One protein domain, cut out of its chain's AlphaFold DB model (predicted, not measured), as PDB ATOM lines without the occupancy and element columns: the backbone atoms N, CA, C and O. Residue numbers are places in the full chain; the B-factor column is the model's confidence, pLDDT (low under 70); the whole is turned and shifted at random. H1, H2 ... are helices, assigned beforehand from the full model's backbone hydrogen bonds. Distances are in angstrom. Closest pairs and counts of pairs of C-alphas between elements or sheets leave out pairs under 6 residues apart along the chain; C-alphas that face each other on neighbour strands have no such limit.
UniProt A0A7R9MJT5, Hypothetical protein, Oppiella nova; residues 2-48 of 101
ATOM      1  N   GLY A   2     -24.736 -24.772  -9.141       84.75
ATOM      2  CA  GLY A   2     -24.288 -23.401  -8.855       84.75
ATOM      3  C   GLY A   2     -25.457 -22.449  -8.585       84.75
ATOM      4  O   GLY A   2     -26.604 -22.885  -8.508       84.75
ATOM      5  N   VAL A   3     -25.153 -21.155  -8.474       90.12
ATOM      6  CA  VAL A   3     -26.154 -20.081  -8.374       90.12
ATOM      7  C   VAL A   3     -26.751 -19.828  -9.763       90.12
ATOM      8  O   VAL A   3     -26.009 -19.726 -10.742       90.12
ATOM      9  N   CYS A   4     -28.079 -19.789  -9.874       92.19
ATOM     10  CA  CYS A   4     -28.768 -19.539 -11.138       92.19
ATOM     11  C   CYS A   4     -29.022 -18.043 -11.362       92.19
ATOM     12  O   CYS A   4     -28.859 -17.214 -10.468       92.19
ATOM     13  N   HIS A   5     -29.426 -17.703 -12.583       94.88
ATOM     14  CA  HIS A   5     -29.852 -16.351 -12.911       94.88
ATOM     15  C   HIS A   5     -30.982 -15.889 -11.977       94.88
ATOM     16  O   HIS A   5     -31.922 -16.645 -11.741       94.88
ATOM     17  N   SER A   6     -30.893 -14.640 -11.508       94.94
ATOM     18  CA  SER A   6     -31.864 -13.969 -10.629       94.94
ATOM     19  C   SER A   6     -31.926 -14.453  -9.176       94.94
ATOM     20  O   SER A   6     -32.718 -13.910  -8.413       94.94
ATOM     21  N   ALA A   7     -31.090 -15.406  -8.755       94.00
ATOM     22  CA  ALA A   7     -31.050 -15.856  -7.356       94.00
ATOM     23  C   ALA A   7     -30.517 -14.790  -6.372       94.00
ATOM     24  O   ALA A   7     -30.555 -14.973  -5.157       94.00
ATOM     25  N   ASP A   8     -29.975 -13.690  -6.892       94.94
ATOM     26  CA  ASP A   8     -29.542 -12.515  -6.147       94.94
ATOM     27  C   ASP A   8     -30.692 -11.542  -5.837       94.94
ATOM     28  O   ASP A   8     -30.567 -10.719  -4.931       94.94
ATOM     29  N   ILE A   9     -31.838 -11.648  -6.520       97.12
ATOM     30  CA  ILE A   9     -32.967 -10.731  -6.325       97.12
ATOM     31  C   ILE A   9     -33.543 -10.875  -4.914       97.12
ATOM     32  O   ILE A   9     -33.696  -9.880  -4.205       97.12
ATOM     33  N   GLU A  10     -33.850 -12.092  -4.463       96.88
ATOM     34  CA  GLU A  10     -34.428 -12.301  -3.134       96.88
ATOM     35  C   GLU A  10     -33.576 -11.714  -1.998       96.88
ATOM     36  O   GLU A  10     -34.133 -10.966  -1.182       96.88
ATOM     37  N   PRO A  11     -32.257 -11.990  -1.912       96.56
ATOM     38  CA  PRO A  11     -31.428 -11.411  -0.866       96.56
ATOM     39  C   PRO A  11     -31.226  -9.896  -1.013       96.56
ATOM     40  O   PRO A  11     -31.205  -9.220   0.015       96.56
ATOM     41  N   VAL A  12     -31.143  -9.332  -2.225       97.62
ATOM     42  CA  VAL A  12     -31.035  -7.866  -2.415       97.62
ATOM     43  C   VAL A  12     -32.275  -7.137  -1.904       97.62
ATOM     44  O   VAL A  12     -32.159  -6.090  -1.272       97.62
ATOM     45  N   PHE A  13     -33.464  -7.691  -2.144       97.94
ATOM     46  CA  PHE A  13     -34.734  -7.061  -1.774       97.94
ATOM     47  C   PHE A  13     -35.233  -7.427  -0.370       97.94
ATOM     48  O   PHE A  13     -36.337  -7.038   0.010       97.94
ATOM     49  N   GLY A  14     -34.450  -8.162   0.424       97.75
ATOM     50  CA  GLY A  14     -34.833  -8.483   1.800       97.75
ATOM     51  C   GLY A  14     -35.932  -9.532   1.929       97.75
ATOM     52  O   GLY A  14     -36.522  -9.671   3.000       97.75
ATOM     53  N   ILE A  15     -36.214 -10.298   0.871       98.06
ATOM     54  CA  ILE A  15     -37.263 -11.324   0.889       98.06
ATOM     55  C   ILE A  15     -37.043 -12.369   2.007       98.06
ATOM     56  O   ILE A  15     -38.032 -12.740   2.644       98.06
ATOM     57  N   PRO A  16     -35.802 -12.790   2.349       97.69
ATOM     58  CA  PRO A  16     -35.553 -13.684   3.488       97.69
ATOM     59  C   PRO A  16     -36.038 -13.184   4.856       97.69
ATOM     60  O   PRO A  16     -36.246 -13.995   5.762       97.69
ATOM     61  N   PHE A  17     -36.239 -11.873   5.019       97.69
ATOM     62  CA  PHE A  17     -36.819 -11.284   6.231       97.69
ATOM     63  C   PHE A  17     -38.350 -11.239   6.201       97.69
ATOM     64  O   PHE A  17     -38.977 -11.210   7.258       97.69
ATOM     65  N   LEU A  18     -38.954 -11.246   5.009       97.38
ATOM     66  CA  LEU A  18     -40.407 -11.215   4.822       97.38
ATOM     67  C   LEU A  18     -41.026 -12.617   4.879       97.38
ATOM     68  O   LEU A  18     -42.121 -12.789   5.407       97.38
ATOM     69  N   ASP A  19     -40.321 -13.623   4.357       96.06
ATOM     70  CA  ASP A  19     -40.779 -15.014   4.294       96.06
ATOM     71  C   ASP A  19     -39.899 -15.930   5.161       96.06
ATOM     72  O   ASP A  19     -39.115 -16.753   4.688       96.06
ATOM     73  N   THR A  20     -40.026 -15.790   6.479       92.50
ATOM     74  CA  THR A  20     -39.189 -16.515   7.452       92.50
ATOM     75  C   THR A  20     -39.407 -18.031   7.469       92.50
ATOM     76  O   THR A  20     -38.613 -18.746   8.077       92.50
ATOM     77  N   LYS A  21     -40.464 -18.532   6.813       95.94
ATOM     78  CA  LYS A  21     -40.738 -19.969   6.670       95.94
ATOM     79  C   LYS A  21     -39.983 -20.585   5.497       95.94
ATOM     80  O   LYS A  21     -39.576 -21.739   5.595       95.94
ATOM     81  N   ARG A  22     -39.828 -19.841   4.395       97.00
ATOM     82  CA  ARG A  22     -39.102 -20.301   3.203       97.00
ATOM     83  C   ARG A  22     -37.593 -20.211   3.374       97.00
ATOM     84  O   ARG A  22     -36.889 -21.068   2.851       97.00
ATOM     85  N   PHE A  23     -37.118 -19.201   4.099       96.25
ATOM     86  CA  PHE A  23     -35.692 -18.928   4.238       96.25
ATOM     87  C   PHE A  23     -35.164 -19.260   5.626       96.25
ATOM     88  O   PHE A  23     -35.825 -19.037   6.643       96.25
ATOM     89  N   ASN A  24     -33.933 -19.750   5.679       95.19
ATOM     90  CA  ASN A  24     -33.220 -20.015   6.924       95.19
ATOM     91  C   ASN A  24     -32.389 -18.796   7.386       95.19
ATOM     92  O   ASN A  24     -32.310 -17.766   6.713       95.19
ATOM     93  N   ASP A  25     -31.755 -18.907   8.558       94.50
ATOM     94  CA  ASP A  25     -30.931 -17.826   9.126       94.50
ATOM     95  C   ASP A  25     -29.717 -17.482   8.262       94.50
ATOM     96  O   ASP A  25     -29.278 -16.335   8.218       94.50
ATOM     97  N   ARG A  26     -29.188 -18.465   7.531       92.94
ATOM     98  CA  ARG A  26     -28.056 -18.257   6.633       92.94
ATOM     99  C   ARG A  26     -28.445 -17.377   5.446       92.94
ATOM    100  O   ARG A  26     -27.680 -16.495   5.068       92.94
ATOM    101  N   GLU A  27     -29.621 -17.588   4.875       94.94
ATOM    102  CA  GLU A  27     -30.144 -16.778   3.771       94.94
ATOM    103  C   GLU A  27     -30.526 -15.371   4.237       94.94
ATOM    104  O   GLU A  27     -30.275 -14.401   3.523       94.94
ATOM    105  N   ARG A  28     -31.033 -15.236   5.469       95.62
ATOM    106  CA  ARG A  28     -31.205 -13.929   6.125       95.62
ATOM    107  C   ARG A  28     -29.882 -13.188   6.262       95.62
ATOM    108  O   ARG A  28     -29.805 -12.027   5.886       95.62
ATOM    109  N   TYR A  29     -28.831 -13.865   6.715       94.25
ATOM    110  CA  TYR A  29     -27.500 -13.270   6.818       94.25
ATOM    111  C   TYR A  29     -26.950 -12.828   5.452       94.25
ATOM    112  O   TYR A  29     -26.400 -11.739   5.319       94.25
ATOM    113  N   ILE A  30     -27.126 -13.638   4.402       95.19
ATOM    114  CA  ILE A  30     -26.736 -13.242   3.038       95.19
ATOM    115  C   ILE A  30     -27.525 -12.002   2.592       95.19
ATOM    116  O   ILE A  30     -26.938 -11.074   2.042       95.19
ATOM    117  N   SER A  31     -28.827 -11.953   2.873       96.62
ATOM    118  CA  SER A  31     -29.670 -10.802   2.549       96.62
ATOM    119  C   SER A  31     -29.259  -9.537   3.302       96.62
ATOM    120  O   SER A  31     -29.116  -8.489   2.679       96.62
ATOM    121  N   GLU A  32     -28.971  -9.638   4.603       95.56
ATOM    122  CA  GLU A  32     -28.416  -8.537   5.402       95.56
ATOM    123  C   GLU A  32     -27.141  -7.989   4.758       95.56
ATOM    124  O   GLU A  32     -26.994  -6.782   4.561       95.56
ATOM    125  N   ASN A  33     -26.241  -8.890   4.359       93.69
ATOM    126  CA  ASN A  33     -24.978  -8.525   3.739       93.69
ATOM    127  C   ASN A  33     -25.175  -7.783   2.419       93.69
ATOM    128  O   ASN A  33     -24.498  -6.782   2.186       93.69
ATOM    129  N   MET A  34     -26.069  -8.274   1.556       96.19
ATOM    130  CA  MET A  34     -26.347  -7.636   0.273       96.19
ATOM    131  C   MET A  34     -26.997  -6.267   0.471       96.19
ATOM    132  O   MET A  34     -26.536  -5.293  -0.118       96.19
ATOM    133  N   ILE A  35     -27.994  -6.156   1.349       97.62
ATOM    134  CA  ILE A  35     -28.648  -4.878   1.663       97.62
ATOM    135  C   ILE A  35     -27.640  -3.862   2.208       97.62
ATOM    136  O   ILE A  35     -27.648  -2.708   1.784       97.62
ATOM    137  N   ASP A  36     -26.746  -4.268   3.110       96.00
ATOM    138  CA  ASP A  36     -25.692  -3.402   3.642       96.00
ATOM    139  C   ASP A  36     -24.731  -2.918   2.541       96.00
ATOM    140  O   ASP A  36     -24.469  -1.719   2.425       96.00
ATOM    141  N   ILE A  37     -24.284  -3.824   1.662       96.12
ATOM    142  CA  ILE A  37     -23.423  -3.485   0.520       96.12
ATOM    143  C   ILE A  37     -24.106  -2.470  -0.402       96.12
ATOM    144  O   ILE A  37     -23.546  -1.405  -0.670       96.12
ATOM    145  N   PHE A  38     -25.323  -2.772  -0.859       97.81
ATOM    146  CA  PHE A  38     -26.053  -1.924  -1.800       97.81
ATOM    147  C   PHE A  38     -26.452  -0.583  -1.179       97.81
ATOM    148  O   PHE A  38     -26.299   0.457  -1.816       97.81
ATOM    149  N   SER A  39     -26.939  -0.579   0.062       98.19
ATOM    150  CA  SER A  39     -27.388   0.651   0.720       98.19
ATOM    151  C   SER A  39     -26.230   1.572   1.101       98.19
ATOM    152  O   SER A  39     -26.366   2.790   0.979       98.19
ATOM    153  N   THR A  40     -25.084   1.028   1.517       97.88
ATOM    154  CA  THR A  40     -23.885   1.828   1.790       97.88
ATOM    155  C   THR A  40     -23.322   2.404   0.497       97.88
ATOM    156  O   THR A  40     -23.106   3.615   0.428       97.88
ATOM    157  N   PHE A  41     -23.216   1.593  -0.563       97.81
ATOM    158  CA  PHE A  41     -22.805   2.080  -1.880       97.81
ATOM    159  C   PHE A  41     -23.731   3.183  -2.404       97.81
ATOM    160  O   PHE A  41     -23.252   4.223  -2.846       97.81
ATOM    161  N   ALA A  42     -25.050   3.017  -2.283       98.25
ATOM    162  CA  ALA A  42     -26.013   4.038  -2.693       98.25
ATOM    163  C   ALA A  42     -25.852   5.367  -1.928       98.25
ATOM    164  O   ALA A  42     -26.130   6.428  -2.480       98.25
ATOM    165  N   LYS A  43     -25.401   5.326  -0.665       98.25
ATOM    166  CA  LYS A  43     -25.193   6.519   0.172       98.25
ATOM    167  C   LYS A  43     -23.870   7.229  -0.105       98.25
ATOM    168  O   LYS A  43     -23.826   8.454  -0.044       98.25
ATOM    169  N   THR A  44     -22.791   6.480  -0.323       97.75
ATOM    170  CA  THR A  44     -21.417   7.020  -0.287       97.75
ATOM    171  C   THR A  44     -20.666   6.880  -1.609       97.75
ATOM    172  O   THR A  44     -19.583   7.440  -1.757       97.75
ATOM    173  N   GLY A  45     -21.204   6.114  -2.559       96.44
ATOM    174  CA  GLY A  45     -20.497   5.691  -3.766       96.44
ATOM    175  C   GLY A  45     -19.453   4.597  -3.521       96.44
ATOM    176  O   GLY A  45     -18.718   4.262  -4.447       96.44
ATOM    177  N   LYS A  46     -19.361   4.038  -2.304       95.75
ATOM    178  CA  LYS A  46     -18.412   2.972  -1.941       95.75
ATOM    179  C   LYS A  46     -19.099   1.877  -1.118       95.75
ATOM    180  O   LYS A  46     -19.882   2.208  -0.229       95.75
ATOM    181  N   PRO A  47     -18.833   0.583  -1.373       95.75
ATOM    182  CA  PRO A  47     -19.294  -0.488  -0.491       95.75
ATOM    183  C   PRO A  47     -18.723  -0.332   0.933       95.75
ATOM    184  O   PRO A  47     -17.727   0.371   1.120       95.75
ATOM    185  N   PRO A  48     -19.316  -0.986   1.945       94.81
ATOM    186  CA  PRO A  48     -18.763  -0.998   3.293       94.81
ATOM    187  C   PRO A  48     -17.450  -1.792   3.321       94.81
ATOM    188  O   PRO A  48     -17.216  -2.657   2.473       94.81
TER     189      PRO A  48
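This is residues 2 to 48 of the 101 residues of the protein "Hypothetical protein" of Oppiella nova (UniProt A0A7R9MJT5). One long helix, H3, makes the long axis; two single-turn helices, H1 and H2, pack on it. A tail, residues 2 to 7, sticks out, and residues 45 to 48 fold back past the far end of H3. The printed part has 47 residues with three named helices, H1, H2, H3 in chain order, and no named strand: all helix. It is only just compact, close to loose, with a radius of gyration of the C-alphas of 11.3 A, and elongated, spanning 34 by 21 by 14 A.

Start at H3, residues 25 to 44, where every O i to N i+4 pair is within hydrogen-bond range. H1, residues 9 to 12, touches it; the closest C-alphas, of Pro 11 and Ser 31, are 3.9 A apart. H2, residues 15 to 18, touches residues 27 to 31 of H3 alone; the closest C-alphas, of Pro 16 and Arg 28, are 5.1 A apart. H1 and H2 are close but not clearly touching, and both are too short for an O i to N i+4 pair; each has its one O i to N i+3 pair within range.

Find C-alpha 25 at (-30.931, -17.826, 9.126); from there H3 runs 28.2 A to C-alpha 44 at (-21.417, 7.020, -0.287). H1 begins at C-alpha 9, (-32.967, -10.731, -6.325), and measures 5.2 A; H2 measures 5.0 A.

The farthest C-alphas, of Lys 21 and Gly 45, are 34.3 A apart. The printed part has no cut; the link H1 to H2 is tight, H2 to H3 short. No printed residue is under 70 in pLDDT.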